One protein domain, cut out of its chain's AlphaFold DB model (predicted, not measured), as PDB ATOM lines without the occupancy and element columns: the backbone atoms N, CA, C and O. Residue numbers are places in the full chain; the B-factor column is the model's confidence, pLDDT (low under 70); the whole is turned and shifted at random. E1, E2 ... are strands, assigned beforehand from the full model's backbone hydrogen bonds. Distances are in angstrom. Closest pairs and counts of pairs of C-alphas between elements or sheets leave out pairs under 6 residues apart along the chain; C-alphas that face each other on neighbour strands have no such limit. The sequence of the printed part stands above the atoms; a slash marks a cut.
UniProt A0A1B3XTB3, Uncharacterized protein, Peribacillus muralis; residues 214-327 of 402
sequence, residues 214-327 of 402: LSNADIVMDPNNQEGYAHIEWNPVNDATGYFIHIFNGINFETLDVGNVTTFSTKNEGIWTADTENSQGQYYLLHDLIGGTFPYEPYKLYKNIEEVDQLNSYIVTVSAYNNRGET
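What this domain is: This is residues 214 to 327 of the 402 residues of an uncharacterized protein of Peribacillus muralis (UniProt A0A1B3XTB3). With little regular structure, two small three-stranded sheets, E1-E2-E5 and E4-E3-E6, make a loose V, and the unnamed residues 266 to 315 gather at its open end. The 114 printed residues hold no named helix and six strands, E1 to E6 in chain order; both sheets are antiparallel. The class is all strand, with 41 residues in named elements. It is compact, radius of gyration of the C-alphas 14.8 A, spanning 44 by 29 by 28 A.

Where its parts are: Find C-alpha 214 at (31.519, -35.920, -22.614); E1 runs from there to 222, 23.4 A. Next come E2, 227 to 234, 23.9 A; E3, 242 to 248, 20.0 A; E4, 253 to 259, 18.1 A; E5, 263 to 265; and E6, 316 to 322, 20.4 A, ending at (18.512, -38.375, -35.671).

How they stand to each other: E1 and E2 form a hairpin; look at N 218 and O 231, 3.0 A. E5 pairs by N 232 and O 264, 2.9 A. E3 and E4 form a hairpin, N 254 and O 247 at 2.9 A; E6 is the antiparallel neighbour of E3, with N 246 and O 317 within hydrogen-bond range at 2.8 A. E2 and E6 are near each other.

The domain as a whole: The printed part has no cut. E5 to E6 is a long link. Residues 222 to 227, 250 to 251 and 268 to 313 have pLDDT under 70.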
ATOM      1  N   LEU A 214      30.186 -36.437 -22.334       89.62
ATOM      2  CA  LEU A 214      31.519 -35.920 -22.614       89.62
ATOM      3  C   LEU A 214      32.567 -36.933 -22.129       89.62
ATOM      4  O   LEU A 214      32.443 -37.515 -21.053       89.62
ATOM      5  N   SER A 215      33.568 -37.186 -22.963       89.44
ATOM      6  CA  SER A 215      34.778 -37.929 -22.601       89.44
ATOM      7  C   SER A 215      35.970 -36.994 -22.423       89.44
ATOM      8  O   SER A 215      36.889 -37.330 -21.681       89.44
ATOM      9  N   ASN A 216      35.936 -35.828 -23.076       86.56
ATOM     10  CA  ASN A 216      36.892 -34.741 -22.909       86.56
ATOM     11  C   ASN A 216      36.220 -33.404 -23.244       86.56
ATOM     12  O   ASN A 216      35.395 -33.351 -24.156       86.56
ATOM     13  N   ALA A 217      36.576 -32.320 -22.560       82.50
ATOM     14  CA  ALA A 217      36.082 -30.986 -22.892       82.50
ATOM     15  C   ALA A 217      37.059 -29.924 -22.376       82.50
ATOM     16  O   ALA A 217      36.839 -29.322 -21.328       82.50
ATOM     17  N   ASP A 218      38.148 -29.737 -23.122       78.50
ATOM     18  CA  ASP A 218      39.238 -28.830 -22.769       78.50
ATOM     19  C   ASP A 218      39.133 -27.510 -23.531       78.50
ATOM     20  O   ASP A 218      38.761 -27.478 -24.707       78.50
ATOM     21  N   ILE A 219      39.601 -26.433 -22.903       75.31
ATOM     22  CA  ILE A 219      39.985 -25.206 -23.602       75.31
ATOM     23  C   ILE A 219      41.515 -25.139 -23.643       75.31
ATOM     24  O   ILE A 219      42.181 -25.146 -22.609       75.31
ATOM     25  N   VAL A 220      42.084 -25.076 -24.845       74.31
ATOM     26  CA  VAL A 220      43.530 -24.991 -25.081       74.31
ATOM     27  C   VAL A 220      43.896 -23.549 -25.411       74.31
ATOM     28  O   VAL A 220      43.417 -23.011 -26.405       74.31
ATOM     29  N   MET A 221      44.776 -22.948 -24.609       73.88
ATOM     30  CA  MET A 221      45.236 -21.563 -24.772       73.88
ATOM     31  C   MET A 221      46.706 -21.504 -25.204       73.88
ATOM     32  O   MET A 221      47.541 -22.222 -24.655       73.88
ATOM     33  N   ASP A 222      47.040 -20.612 -26.139       69.62
ATOM     34  CA  ASP A 222      48.416 -20.201 -26.426       69.62
ATOM     35  C   ASP A 222      48.737 -18.908 -25.651       69.62
ATOM     36  O   ASP A 222      48.268 -17.828 -26.031       69.62
ATOM     37  N   PRO A 223      49.546 -18.972 -24.577       64.50
ATOM     38  CA  PRO A 223      49.838 -17.808 -23.743       64.50
ATOM     39  C   PRO A 223      50.668 -16.734 -24.461       64.50
ATOM     40  O   PRO A 223      50.721 -15.604 -23.987       64.50
ATOM     41  N   ASN A 224      51.313 -17.052 -25.590       66.81
ATOM     42  CA  ASN A 224      52.134 -16.091 -26.337       66.81
ATOM     43  C   ASN A 224      51.299 -15.251 -27.309       66.81
ATOM     44  O   ASN A 224      51.648 -14.108 -27.586       66.81
ATOM     45  N   ASN A 225      50.222 -15.838 -27.837       64.12
ATOM     46  CA  ASN A 225      49.366 -15.223 -28.851       64.12
ATOM     47  C   ASN A 225      48.026 -14.719 -28.279       64.12
ATOM     48  O   ASN A 225      47.309 -14.020 -28.980       64.12
ATOM     49  N   GLN A 226      47.696 -15.044 -27.019       65.06
ATOM     50  CA  GLN A 226      46.411 -14.728 -26.360       65.06
ATOM     51  C   GLN A 226      45.176 -15.325 -27.067       65.06
ATOM     52  O   GLN A 226      44.041 -14.906 -26.836       65.06
ATOM     53  N   GLU A 227      45.404 -16.356 -27.882       67.31
ATOM     54  CA  GLU A 227      44.395 -17.088 -28.643       67.31
ATOM     55  C   GLU A 227      44.177 -18.489 -28.059       67.31
ATOM     56  O   GLU A 227      45.105 -19.107 -27.529       67.31
ATOM     57  N   GLY A 228      42.974 -19.040 -28.211       74.19
ATOM     58  CA  GLY A 228      42.674 -20.414 -27.817       74.19
ATOM     59  C   GLY A 228      41.659 -21.134 -28.697       74.19
ATOM     60  O   GLY A 228      41.153 -20.608 -29.691       74.19
ATOM     61  N   TYR A 229      41.339 -22.366 -28.311       76.06
ATOM     62  CA  TYR A 229      40.278 -23.164 -28.919       76.06
ATOM     63  C   TYR A 229      39.699 -24.188 -27.938       76.06
ATOM     64  O   TYR A 229      40.422 -24.744 -27.113       76.06
ATOM     65  N   ALA A 230      38.410 -24.492 -28.075       78.62
ATOM     66  CA  ALA A 230      37.804 -25.656 -27.443       78.62
ATOM     67  C   ALA A 230      38.181 -26.943 -28.198       78.62
ATOM     68  O   ALA A 230      38.219 -26.964 -29.435       78.62
ATOM     69  N   HIS A 231      38.430 -28.022 -27.457       84.50
ATOM     70  CA  HIS A 231      38.570 -29.388 -27.964       84.50
ATOM     71  C   HIS A 231      37.692 -30.331 -27.141       84.50
ATOM     72  O   HIS A 231      37.933 -30.564 -25.955       84.50
ATOM     73  N   ILE A 232      36.649 -30.849 -27.780       87.38
ATOM     74  CA  ILE A 232      35.544 -31.549 -27.127       87.38
ATOM     75  C   ILE A 232      35.420 -32.936 -27.744       87.38
ATOM     76  O   ILE A 232      35.490 -33.096 -28.962       87.38
ATOM     77  N   GLU A 233      35.227 -33.940 -26.901       91.94
ATOM     78  CA  GLU A 233      35.025 -35.334 -27.275       91.94
ATOM     79  C   GLU A 233      33.866 -35.910 -26.465       91.94
ATOM     80  O   GLU A 233      33.681 -35.585 -25.290       91.94
ATOM     81  N   TRP A 234      33.072 -36.776 -27.088       93.31
ATOM     82  CA  TRP A 234      31.933 -37.420 -26.444       93.31
ATOM     83  C   TRP A 234      31.805 -38.876 -26.866       93.31
ATOM     84  O   TRP A 234      32.217 -39.290 -27.949       93.31
ATOM     85  N   ASN A 235      31.182 -39.668 -26.001       93.38
ATOM     86  CA  ASN A 235      30.847 -41.046 -26.316       93.38
ATOM     87  C   ASN A 235      29.778 -41.092 -27.427       93.38
ATOM     88  O   ASN A 235      28.828 -40.303 -27.384       93.38
ATOM     89  N   PRO A 236      29.888 -42.016 -28.401       94.75
ATOM     90  CA  PRO A 236      28.882 -42.170 -29.445       94.75
ATOM     91  C   PRO A 236      27.531 -42.602 -28.862       94.75
ATOM     92  O   PRO A 236      27.456 -43.505 -28.028       94.75
ATOM     93  N   VAL A 237      26.458 -41.988 -29.356       95.44
ATOM     94  CA  VAL A 237      25.065 -42.314 -29.035       95.44
ATOM     95  C   VAL A 237      24.516 -43.287 -30.086       95.44
ATOM     96  O   VAL A 237      24.628 -43.044 -31.288       95.44
ATOM     97  N   ASN A 238      23.910 -44.395 -29.649       93.69
ATOM     98  CA  ASN A 238      23.286 -45.360 -30.562       93.69
ATOM     99  C   ASN A 238      22.107 -44.731 -31.319       93.69
ATOM    100  O   ASN A 238      21.382 -43.907 -30.773       93.69
ATOM    101  N   ASP A 239      21.908 -45.140 -32.572       92.62
ATOM    102  CA  ASP A 239      20.925 -44.584 -33.518       92.62
ATOM    103  C   ASP A 239      21.063 -43.075 -33.834       92.62
ATOM    104  O   ASP A 239      20.237 -42.545 -34.581       92.62
ATOM    105  N   ALA A 240      22.091 -42.371 -33.343       95.56
ATOM    106  CA  ALA A 240      22.377 -40.996 -33.756       95.56
ATOM    107  C   ALA A 240      22.861 -40.941 -35.219       95.56
ATOM    108  O   ALA A 240      23.664 -41.766 -35.660       95.56
ATOM    109  N   THR A 241      22.392 -39.948 -35.979       96.12
ATOM    110  CA  THR A 241      22.876 -39.674 -37.347       96.12
ATOM    111  C   THR A 241      23.777 -38.446 -37.428       96.12
ATOM    112  O   THR A 241      24.395 -38.233 -38.467       96.12
ATOM    113  N   GLY A 242      23.859 -37.663 -36.355       96.75
ATOM    114  CA  GLY A 242      24.767 -36.535 -36.202       96.75
ATOM    115  C   GLY A 242      24.659 -35.916 -34.811       96.75
ATOM    116  O   GLY A 242      23.885 -36.389 -33.973       96.75
ATOM    117  N   TYR A 243      25.450 -34.874 -34.574       96.25
ATOM    118  CA  TYR A 243      25.501 -34.148 -33.310       96.25
ATOM    119  C   TYR A 243      25.471 -32.644 -33.553       96.25
ATOM    120  O   TYR A 243      25.993 -32.151 -34.558       96.25
ATOM    121  N   PHE A 244      24.899 -31.922 -32.597       93.31
ATOM    122  CA  PHE A 244      25.033 -30.480 -32.504       93.31
ATOM    123  C   PHE A 244      26.001 -30.111 -31.383       93.31
ATOM    124  O   PHE A 244      25.958 -30.678 -30.289       93.31
ATOM    125  N   ILE A 245      26.835 -29.112 -31.650       88.44
ATOM    126  CA  ILE A 245      27.584 -28.380 -30.632       88.44
ATOM    127  C   ILE A 245      26.813 -27.102 -30.333       88.44
ATOM    128  O   ILE A 245      26.501 -26.343 -31.251       88.44
ATOM    129  N   HIS A 246      26.526 -26.843 -29.059       86.12
ATOM    130  CA  HIS A 246      25.934 -25.585 -28.623       86.12
ATOM    131  C   HIS A 246      26.934 -24.794 -27.789       86.12
ATOM    132  O   HIS A 246      27.342 -25.249 -26.720       86.12
ATOM    133  N   ILE A 247      27.275 -23.596 -28.247       80.19
ATOM    134  CA  ILE A 247      28.212 -22.682 -27.587       80.19
ATOM    135  C   ILE A 247      27.407 -21.506 -27.033       80.19
ATOM    136  O   ILE A 247      26.569 -20.939 -27.735       80.19
ATOM    137  N   PHE A 248      27.624 -21.150 -25.770       76.69
ATOM    138  CA  PHE A 248      26.978 -19.993 -25.154       76.69
ATOM    139  C   PHE A 248      27.701 -18.692 -25.526       76.69
ATOM    140  O   PHE A 248      28.913 -18.582 -25.335       76.69
ATOM    141  N   ASN A 249      26.955 -17.697 -26.011       70.75
ATOM    142  CA  ASN A 249      27.474 -16.379 -26.409       70.75
ATOM    143  C   ASN A 249      27.286 -15.282 -25.336       70.75
ATOM    144  O   ASN A 249      27.521 -14.111 -25.608       70.75
ATOM    145  N   GLY A 250      26.822 -15.629 -24.128       65.88
ATOM    146  CA  GLY A 250      26.481 -14.667 -23.067       65.88
ATOM    147  C   GLY A 250      25.002 -14.269 -23.009       65.88
ATOM    148  O   GLY A 250      24.547 -13.754 -21.995       65.88
ATOM    149  N   ILE A 251      24.226 -14.533 -24.062       69.31
ATOM    150  CA  ILE A 251      22.783 -14.242 -24.136       69.31
ATOM    151  C   ILE A 251      21.991 -15.529 -24.385       69.31
ATOM    152  O   ILE A 251      20.976 -15.792 -23.738       69.31
ATOM    153  N   ASN A 252      22.452 -16.351 -25.325       74.12
ATOM    154  CA  ASN A 252      21.826 -17.599 -25.729       74.12
ATOM    155  C   ASN A 252      22.882 -18.627 -26.158       74.12
ATOM    156  O   ASN A 252      24.062 -18.331 -26.325       74.12
ATOM    157  N   PHE A 253      22.433 -19.862 -26.360       80.00
ATOM    158  CA  PHE A 253      23.222 -20.852 -27.080       80.00
ATOM    159  C   PHE A 253      23.061 -20.653 -28.588       80.00
ATOM    160  O   PHE A 253      21.932 -20.526 -29.073       80.00
ATOM    161  N   GLU A 254      24.174 -20.661 -29.306       80.00
ATOM    162  CA  GLU A 254      24.251 -20.783 -30.761       80.00
ATOM    163  C   GLU A 254      24.654 -22.222 -31.119       80.00
ATOM    164  O   GLU A 254      25.329 -22.885 -30.330       80.00
ATOM    165  N   THR A 255      24.195 -22.735 -32.264       84.88
ATOM    166  CA  THR A 255      24.211 -24.176 -32.572       84.88
ATOM    167  C   THR A 255      24.920 -24.464 -33.894       84.88
ATOM    168  O   THR A 255      24.511 -23.952 -34.932       84.88
ATOM    169  N   LEU A 256      25.911 -25.358 -33.865       85.00
ATOM    170  CA  LEU A 256      26.650 -25.843 -35.031       85.00
ATOM    171  C   LEU A 256      26.352 -27.331 -35.270       85.00
ATOM    172  O   LEU A 256      26.482 -28.142 -34.355       85.00
ATOM    173  N   ASP A 257      25.978 -27.697 -36.498       90.81
ATOM    174  CA  ASP A 257      25.884 -29.098 -36.932       90.81
ATOM    175  C   ASP A 257      27.274 -29.601 -37.321       90.81
ATOM    176  O   ASP A 257      27.865 -29.124 -38.292       90.81
ATOM    177  N   VAL A 258      27.799 -30.560 -36.559       89.69
ATOM    178  CA  VAL A 258      29.113 -31.169 -36.814       89.69
ATOM    179  C   VAL A 258      28.998 -32.521 -37.527       89.69
ATOM    180  O   VAL A 258      30.003 -33.181 -37.797       89.69
ATOM    181  N   GLY A 259      27.777 -32.946 -37.871       94.12
ATOM    182  CA  GLY A 259      27.508 -34.244 -38.480       94.12
ATOM    183  C   GLY A 259      27.825 -35.415 -37.545       94.12
ATOM    184  O   GLY A 259      27.813 -35.288 -36.322       94.12
ATOM    185  N   ASN A 260      28.076 -36.596 -38.117       95.94
ATOM    186  CA  ASN A 260      28.341 -37.818 -37.348       95.94
ATOM    187  C   ASN A 260      29.826 -37.958 -36.977       95.94
ATOM    188  O   ASN A 260      30.548 -38.794 -37.527       95.94
ATOM    189  N   VAL A 261      30.271 -37.105 -36.058       95.62
ATOM    190  CA  VAL A 261      31.593 -37.151 -35.418       95.62
ATOM    191  C   VAL A 261      31.440 -37.326 -33.906       95.62
ATOM    192  O   VAL A 261      30.373 -37.081 -33.359       95.62
ATOM    193  N   THR A 262      32.502 -37.747 -33.221       95.19
ATOM    194  CA  THR A 262      32.557 -37.849 -31.744       95.19
ATOM    195  C   THR A 262      33.610 -36.923 -31.130       95.19
ATOM    196  O   THR A 262      33.985 -37.068 -29.970       95.19
ATOM    197  N   THR A 263      34.139 -36.006 -31.938       92.44
ATOM    198  CA  THR A 263      35.102 -34.983 -31.540       92.44
ATOM    199  C   THR A 263      34.874 -33.732 -32.376       92.44
ATOM    200  O   THR A 263      34.553 -33.823 -33.563       92.44
ATOM    201  N   PHE A 264      35.036 -32.571 -31.755       87.81
ATOM    202  CA  PHE A 264      34.989 -31.274 -32.404       87.81
ATOM    203  C   PHE A 264      36.051 -30.367 -31.794       87.81
ATOM    204  O   PHE A 264      36.214 -30.308 -30.575       87.81
ATOM    205  N   SER A 265      36.751 -29.630 -32.651       84.38
ATOM    206  CA  SER A 265      37.650 -28.571 -32.227       84.38
ATOM    207  C   SER A 265      37.298 -27.299 -32.967       84.38
ATOM    208  O   SER A 265      37.084 -27.325 -34.171       84.38
ATOM    209  N   THR A 266      37.300 -26.174 -32.261       75.69
ATOM    210  CA  THR A 266      37.069 -24.851 -32.858       75.69
ATOM    211  C   THR A 266      38.337 -24.261 -33.488       75.69
ATOM    212  O   THR A 266      38.357 -23.105 -33.917       75.69
ATOM    213  N   LYS A 267      39.436 -25.024 -33.510       73.75
ATOM    214  CA  LYS A 267      40.746 -24.571 -33.971       73.75
ATOM    215  C   LYS A 267      40.757 -24.342 -35.482       73.75
ATOM    216  O   LYS A 267      40.679 -25.287 -36.257       73.75
ATOM    217  N   ASN A 268      40.990 -23.094 -35.884       67.56
ATOM    218  CA  ASN A 268      40.910 -22.621 -37.273       67.56
ATOM    219  C   ASN A 268      39.498 -22.671 -37.893       67.56
ATOM    220  O   ASN A 268      39.380 -22.450 -39.095       67.56
ATOM    221  N   GLU A 269      38.444 -22.915 -37.107       66.31
ATOM    222  CA  GLU A 269      37.059 -22.869 -37.606       66.31
ATOM    223  C   GLU A 269      36.579 -21.425 -37.837       66.31
ATOM    224  O   GLU A 269      35.594 -21.212 -38.528       66.31
ATOM    225  N   GLY A 270      37.262 -20.420 -37.278       63.47
ATOM    226  CA  GLY A 270      36.972 -19.006 -37.542       63.47
ATOM    227  C   GLY A 270      35.553 -18.591 -37.145       63.47
ATOM    228  O   GLY A 270      34.863 -17.924 -37.911       63.47
ATOM    229  N   ILE A 271      35.101 -19.014 -35.963       62.97
ATOM    230  CA  ILE A 271      33.707 -18.848 -35.518       62.97
ATOM    231  C   ILE A 271      33.458 -17.630 -34.617       62.97
ATOM    232  O   ILE A 271      32.323 -17.414 -34.205       62.97
ATOM    233  N   TRP A 272      34.473 -16.820 -34.304       62.81
ATOM    234  CA  TRP A 272      34.336 -15.650 -33.418       62.81
ATOM    235  C   TRP A 272      34.558 -14.333 -34.155       62.81
ATOM    236  O   TRP A 272      35.433 -14.246 -35.014       62.81
ATOM    237  N   THR A 273      33.813 -13.281 -33.815       52.31
ATOM    238  CA  THR A 273      34.066 -11.946 -34.373       52.31
ATOM    239  C   THR A 273      35.474 -11.463 -34.018       52.31
ATOM    240  O   THR A 273      35.904 -11.524 -32.867       52.31
ATOM    241  N   ALA A 274      36.217 -10.979 -35.016       49.94
ATOM    242  CA  ALA A 274      37.498 -10.322 -34.775       49.94
ATOM    243  C   ALA A 274      37.273  -8.966 -34.081       49.94
ATOM    244  O   ALA A 274      36.275  -8.292 -34.349       49.94
ATOM    245  N   ASP A 275      38.237  -8.517 -33.268       51.59
ATOM    246  CA  ASP A 275      38.116  -7.324 -32.407       51.59
ATOM    247  C   ASP A 275      37.692  -6.018 -33.111       51.59
ATOM    248  O   ASP A 275      37.273  -5.049 -32.475       51.59
ATOM    249  N   THR A 276      37.793  -5.965 -34.436       41.19
ATOM    250  CA  THR A 276      37.504  -4.794 -35.265       41.19
ATOM    251  C   THR A 276      36.020  -4.466 -35.471       41.19
ATOM    252  O   THR A 276      35.732  -3.353 -35.909       41.19
ATOM    253  N   GLU A 277      35.069  -5.353 -35.146       46.53
ATOM    254  CA  GLU A 277      33.625  -5.021 -35.184       46.53
ATOM    255  C   GLU A 277      33.089  -4.449 -33.850       46.53
ATOM    256  O   GLU A 277      31.959  -3.960 -33.782       46.53
ATOM    257  N   ASN A 278      33.925  -4.388 -32.805       51.31
ATOM    258  CA  ASN A 278      33.552  -4.130 -31.403       51.31
ATOM    259  C   ASN A 278      33.098  -2.688 -31.051       51.31
ATOM    260  O   ASN A 278      33.188  -2.273 -29.896       51.31
ATOM    261  N   SER A 279      32.577  -1.903 -31.999       47.59
ATOM    262  CA  SER A 279      32.047  -0.550 -31.729       47.59
ATOM    263  C   SER A 279      30.541  -0.494 -31.419       47.59
ATOM    264  O   SER A 279      30.036   0.578 -31.087       47.59
ATOM    265  N   GLN A 280      29.823  -1.626 -31.500       47.47
ATOM    266  CA  GLN A 280      28.373  -1.705 -31.229       47.47
ATOM    267  C   GLN A 280      27.954  -2.766 -30.191       47.47
ATOM    268  O   GLN A 280      26.763  -2.934 -29.951       47.47
ATOM    269  N   GLY A 281      28.906  -3.441 -29.533       50.69
ATOM    270  CA  GLY A 281      28.621  -4.297 -28.370       50.69
ATOM    271  C   GLY A 281      27.826  -5.572 -28.673       50.69
ATOM    272  O   GLY A 281      26.978  -5.965 -27.878       50.69
ATOM    273  N   GLN A 282      28.061  -6.220 -29.814       50.72
ATOM    274  CA  GLN A 282      27.387  -7.469 -30.180       50.72
ATOM    275  C   GLN A 282      28.413  -8.560 -30.498       50.72
ATOM    276  O   GLN A 282      29.105  -8.484 -31.509       50.72
ATOM    277  N   TYR A 283      28.496  -9.566 -29.625       57.81
ATOM    278  CA  TYR A 283      29.292 -10.778 -29.820       57.81
ATOM    279  C   TYR A 283      28.347 -11.913 -30.240       57.81
ATOM    280  O   TYR A 283      27.546 -12.388 -29.437       57.81
ATOM    281  N   TYR A 284      28.418 -12.307 -31.511       58.56
ATOM    282  CA  TYR A 284      27.700 -13.449 -32.093       58.56
ATOM    283  C   TYR A 284      28.717 -14.419 -32.705       58.56
ATOM    284  O   TYR A 284      29.817 -13.993 -33.070       58.56
ATOM    285  N   LEU A 285      28.359 -15.695 -32.885       58.19
ATOM    286  CA  LEU A 285      29.203 -16.602 -33.664       58.19
ATOM    287  C   LEU A 285      29.133 -16.284 -35.162       58.19
ATOM    288  O   LEU A 285      28.061 -16.185 -35.772       58.19
ATOM    289  N   LEU A 286      30.305 -16.221 -35.786       56.84
ATOM    290  CA  LEU A 286      30.449 -16.145 -37.230       56.84
ATOM    291  C   LEU A 286      30.290 -17.541 -37.843       56.84
ATOM    292  O   LEU A 286      31.170 -18.392 -37.781       56.84
ATOM    293  N   HIS A 287      29.138 -17.768 -38.469       53.09
ATOM    294  CA  HIS A 287      28.797 -19.028 -39.137       53.09
ATOM    295  C   HIS A 287      29.384 -19.151 -40.562       53.09
ATOM    296  O   HIS A 287      29.081 -20.106 -41.275       53.09
ATOM    297  N   ASP A 288      30.182 -18.175 -41.007       49.97
ATOM    298  CA  ASP A 288      30.812 -18.136 -42.333       49.97
ATOM    299  C   ASP A 288      32.269 -18.641 -42.350       49.97
ATOM    300  O   ASP A 288      32.845 -18.781 -43.432       49.97
ATOM    301  N   LEU A 289      32.823 -18.972 -41.175       52.34
ATOM    302  CA  LEU A 289      34.197 -19.441 -40.952       52.34
ATOM    303  C   LEU A 289      35.284 -18.390 -41.291       52.34
ATOM    304  O   LEU A 289      36.414 -18.744 -41.632       52.34
ATOM    305  N   ILE A 290      34.950 -17.089 -41.233       47.16
ATOM    306  CA  ILE A 290      35.861 -15.963 -41.553       47.16
ATOM    307  C   ILE A 290      36.392 -15.257 -40.282       47.16
ATOM    308  O   ILE A 290      37.247 -14.372 -40.353       47.16
ATOM    309  N   GLY A 291      35.919 -15.661 -39.106       53.28
ATOM    310  CA  GLY A 291      36.286 -15.120 -37.802       53.28
ATOM    311  C   GLY A 291      37.636 -15.566 -37.230       53.28
ATOM    312  O   GLY A 291      38.449 -16.224 -37.877       53.28
ATOM    313  N   GLY A 292      37.857 -15.194 -35.969       54.72
ATOM    314  CA  GLY A 292      39.031 -15.519 -35.162       54.72
ATOM    315  C   GLY A 292      38.849 -16.708 -34.207       54.72
ATOM    316  O   GLY A 292      37.930 -17.524 -34.325       54.72
ATOM    317  N   THR A 293      39.782 -16.799 -33.263       62.44
ATOM    318  CA  THR A 293      39.945 -17.842 -32.236       62.44
ATOM    319  C   THR A 293      39.306 -17.442 -30.896       62.44
ATOM    320  O   THR A 293      38.720 -16.368 -30.774       62.44
ATOM    321  N   PHE A 294      39.350 -18.323 -29.886       64.50
ATOM    322  CA  PHE A 294      38.800 -18.022 -28.557       64.50
ATOM    323  C   PHE A 294      39.656 -16.927 -27.888       64.50
ATOM    324  O   PHE A 294      40.871 -17.129 -27.783       64.50
ATOM    325  N   PRO A 295      39.083 -15.809 -27.398       62.34
ATOM    326  CA  PRO A 295      39.834 -14.829 -26.618       62.34
ATOM    327  C   PRO A 295      40.333 -15.413 -25.288       62.34
ATOM    328  O   PRO A 295      39.695 -16.282 -24.689       62.34
ATOM    329  N   TYR A 296      41.458 -14.894 -24.786       61.75
ATOM    330  CA  TYR A 296      42.054 -15.340 -23.517       61.75
ATOM    331  C   TYR A 296      41.157 -15.144 -22.280       61.75
ATOM    332  O   TYR A 296      41.279 -15.876 -21.304       61.75
ATOM    333  N   GLU A 297      40.229 -14.188 -22.333       62.59
ATOM    334  CA  GLU A 297      39.350 -13.801 -21.227       62.59
ATOM    335  C   GLU A 297      37.879 -14.000 -21.628       62.59
ATOM    336  O   GLU A 297      37.334 -13.163 -22.354       62.59
ATOM    337  N   PRO A 298      37.208 -15.081 -21.185       63.69
ATOM    338  CA  PRO A 298      35.901 -15.458 -21.740       63.69
ATOM    339  C   PRO A 298      34.788 -14.467 -21.390       63.69
ATOM    340  O   PRO A 298      33.903 -14.216 -22.208       63.69
ATOM    341  N   TYR A 299      34.901 -13.783 -20.244       61.41
ATOM    342  CA  TYR A 299      33.995 -12.702 -19.845       61.41
ATOM    343  C   TYR A 299      33.917 -11.560 -20.879       61.41
ATOM    344  O   TYR A 299      32.898 -10.870 -20.949       61.41
ATOM    345  N   LYS A 300      34.943 -11.366 -21.730       62.22
ATOM    346  CA  LYS A 300      34.908 -10.365 -22.814       62.22
ATOM    347  C   LYS A 300      33.810 -10.647 -23.842       62.22
ATOM    348  O   LYS A 300      33.283  -9.696 -24.409       62.22
ATOM    349  N   LEU A 301      33.435 -11.913 -24.038       60.53
ATOM    350  CA  LEU A 301      32.316 -12.316 -24.897       60.53
ATOM    351  C   LEU A 301      30.959 -12.095 -24.211       60.53
ATOM    352  O   LEU A 301      29.959 -11.843 -24.874       60.53
ATOM    353  N   TYR A 302      30.925 -12.142 -22.877       64.56
ATOM    354  CA  TYR A 302      29.704 -12.110 -22.061       64.56
ATOM    355  C   TYR A 302      29.315 -10.706 -21.571       64.56
ATOM    356  O   TYR A 302      28.410 -10.546 -20.756       64.56
ATOM    357  N   LYS A 303      29.957  -9.666 -22.114       54.59
ATOM    358  CA  LYS A 303      29.876  -8.262 -21.674       54.59
ATOM    359  C   LYS A 303      28.477  -7.610 -21.726       54.59
ATOM    360  O   LYS A 303      28.310  -6.495 -21.243       54.59
ATOM    361  N   ASN A 304      27.480  -8.283 -22.302       53.28
ATOM    362  CA  ASN A 304      26.086  -7.819 -22.367       53.28
ATOM    363  C   ASN A 304      25.209  -8.282 -21.185       53.28
ATOM    364  O   ASN A 304      24.023  -7.957 -21.150       53.28
ATOM    365  N   ILE A 305      25.767  -9.036 -20.236       55.94
ATOM    366  CA  ILE A 305      25.121  -9.381 -18.961       55.94
ATOM    367  C   ILE A 305      25.418  -8.247 -17.962       55.94
ATOM    368  O   ILE A 305      26.562  -7.822 -17.860       55.94
ATOM    369  N   GLU A 306      24.430  -7.750 -17.206       53.22
ATOM    370  CA  GLU A 306      24.650  -6.649 -16.237       53.22
ATOM    371  C   GLU A 306      25.513  -7.053 -15.013       53.22
ATOM    372  O   GLU A 306      25.985  -6.186 -14.283       53.22
ATOM    373  N   GLU A 307      25.773  -8.352 -14.823       53.84
ATOM    374  CA  GLU A 307      26.651  -8.933 -13.794       53.84
ATOM    375  C   GLU A 307      27.796  -9.731 -14.469       53.84
ATOM    376  O   GLU A 307      27.750 -10.956 -14.571       53.84
ATOM    377  N   VAL A 308      28.816  -9.032 -14.987       49.66
ATOM    378  CA  VAL A 308      29.895  -9.621 -15.824       49.66
ATOM    379  C   VAL A 308      30.924 -10.446 -15.024       49.66
ATOM    380  O   VAL A 308      31.554 -11.350 -15.570       49.66
ATOM    381  N   ASP A 309      31.087 -10.178 -13.728       47.84
ATOM    382  CA  ASP A 309      32.332 -10.462 -12.987       47.84
ATOM    383  C   ASP A 309      32.560 -11.930 -12.546       47.84
ATOM    384  O   ASP A 309      33.440 -12.189 -11.725       47.84
ATOM    385  N   GLN A 310      31.767 -12.903 -13.019       53.34
ATOM    386  CA  GLN A 310      31.795 -14.279 -12.473       53.34
ATOM    387  C   GLN A 310      31.867 -15.421 -13.504       53.34
ATOM    388  O   GLN A 310      32.312 -16.515 -13.150       53.34
ATOM    389  N   LEU A 311      31.504 -15.204 -14.775       56.53
ATOM    390  CA  LEU A 311      31.634 -16.231 -15.819       56.53
ATOM    391  C   LEU A 311      32.992 -16.146 -16.513       56.53
ATOM    392  O   LEU A 311      33.134 -15.632 -17.622       56.53
ATOM    393  N   ASN A 312      33.996 -16.720 -15.854       63.06
ATOM    394  CA  ASN A 312      35.296 -16.941 -16.477       63.06
ATOM    395  C   ASN A 312      35.280 -18.104 -17.486       63.06
ATOM    396  O   ASN A 312      36.241 -18.228 -18.233       63.06
ATOM    397  N   SER A 313      34.245 -18.958 -17.526       65.12
ATOM    398  CA  SER A 313      34.230 -20.225 -18.278       65.12
ATOM    399  C   SER A 313      33.521 -20.199 -19.633       65.12
ATOM    400  O   SER A 313      32.477 -19.578 -19.802       65.12
ATOM    401  N   TYR A 314      34.056 -20.969 -20.587       73.12
ATOM    402  CA  TYR A 314      33.403 -21.256 -21.865       73.12
ATOM    403  C   TYR A 314      32.349 -22.352 -21.718       73.12
ATOM    404  O   TYR A 314      32.688 -23.529 -21.619       73.12
ATOM    405  N   ILE A 315      31.068 -21.994 -21.790       76.50
ATOM    406  CA  ILE A 315      29.993 -22.990 -21.737       76.50
ATOM    407  C   ILE A 315      29.757 -23.569 -23.136       76.50
ATOM    408  O   ILE A 315      29.180 -22.920 -24.014       76.50
ATOM    409  N   VAL A 316      30.178 -24.821 -23.329       80.38
ATOM    410  CA  VAL A 316      29.863 -25.623 -24.518       80.38
ATOM    411  C   VAL A 316      29.189 -26.926 -24.105       80.38
ATOM    412  O   VAL A 316      29.601 -27.568 -23.140       80.38
ATOM    413  N   THR A 317      28.146 -27.312 -24.839       88.56
ATOM    414  CA  THR A 317      27.367 -28.540 -24.614       88.56
ATOM    415  C   THR A 317      27.118 -29.279 -25.927       88.56
ATOM    416  O   THR A 317      27.211 -28.688 -27.004       88.56
ATOM    417  N   VAL A 318      26.795 -30.571 -25.847       92.19
ATOM    418  CA  VAL A 318      26.552 -31.432 -27.018       92.19
ATOM    419  C   VAL A 318      25.147 -32.024 -26.951       92.19
ATOM    420  O   VAL A 318      24.705 -32.443 -25.881       92.19
ATOM    421  N   SER A 319      24.459 -32.114 -28.087       94.31
ATOM    422  CA  SER A 319      23.274 -32.961 -28.260       94.31
ATOM    423  C   SER A 319      23.478 -33.921 -29.435       94.31
ATOM    424  O   SER A 319      24.231 -33.641 -30.368       94.31
ATOM    425  N   ALA A 320      22.845 -35.092 -29.381       95.94
ATOM    426  CA  ALA A 320      22.757 -35.996 -30.522       95.94
ATOM    427  C   ALA A 320      21.424 -35.774 -31.233       95.94
ATOM    428  O   ALA A 320      20.409 -35.491 -30.595       95.94
ATOM    429  N   TYR A 321      21.397 -35.973 -32.545       95.25
ATOM    430  CA  TYR A 321      20.152 -35.983 -33.296       95.25
ATOM    431  C   TYR A 321      20.049 -37.204 -34.202       95.25
ATOM    432  O   TYR A 321      21.037 -37.776 -34.676       95.25
ATOM    433  N   ASN A 322      18.811 -37.585 -34.491       92.50
ATOM    434  CA  ASN A 322      18.512 -38.375 -35.671       92.50
ATOM    435  C   ASN A 322      17.244 -37.882 -36.359       92.50
ATOM    436  O   ASN A 322      16.718 -36.819 -36.030       92.50
ATOM    437  N   ASN A 323      16.741 -38.641 -37.331       86.44
ATOM    438  CA  ASN A 323      15.529 -38.269 -38.052       86.44
ATOM    439  C   ASN A 323      14.342 -37.974 -37.119       86.44
ATOM    440  O   ASN A 323      13.515 -37.159 -37.496       86.44
ATOM    441  N   ARG A 324      14.262 -38.564 -35.918       82.56
ATOM    442  CA  ARG A 324      13.159 -38.368 -34.956       82.56
ATOM    443  C   ARG A 324      13.248 -37.070 -34.149       82.56
ATOM    444  O   ARG A 324      12.233 -36.652 -33.600       82.56
ATOM    445  N   GLY A 325      14.423 -36.446 -34.070       86.75
ATOM    446  CA  GLY A 325      14.660 -35.246 -33.269       86.75
ATOM    447  C   GLY A 325      16.014 -35.246 -32.561       86.75
ATOM    448  O   GLY A 325      16.879 -36.080 -32.832       86.75
ATOM    449  N   GLU A 326      16.160 -34.286 -31.655       91.31
ATOM    450  CA  GLU A 326      17.361 -33.976 -30.875       91.31
ATOM    451  C   GLU A 326      17.222 -34.482 -29.424       91.31
ATOM    452  O   GLU A 326      16.109 -34.567 -28.896       91.31
ATOM    453  N   THR A 327      18.334 -34.836 -28.777       91.12
ATOM    454  CA  THR A 327      18.384 -35.185 -27.348       91.12
ATOM    455  C   THR A 327      18.226 -33.958 -26.447       91.12
ATOM    456  O   THR A 327      18.249 -32.812 -26.890       91.12
TER     457      THR A 327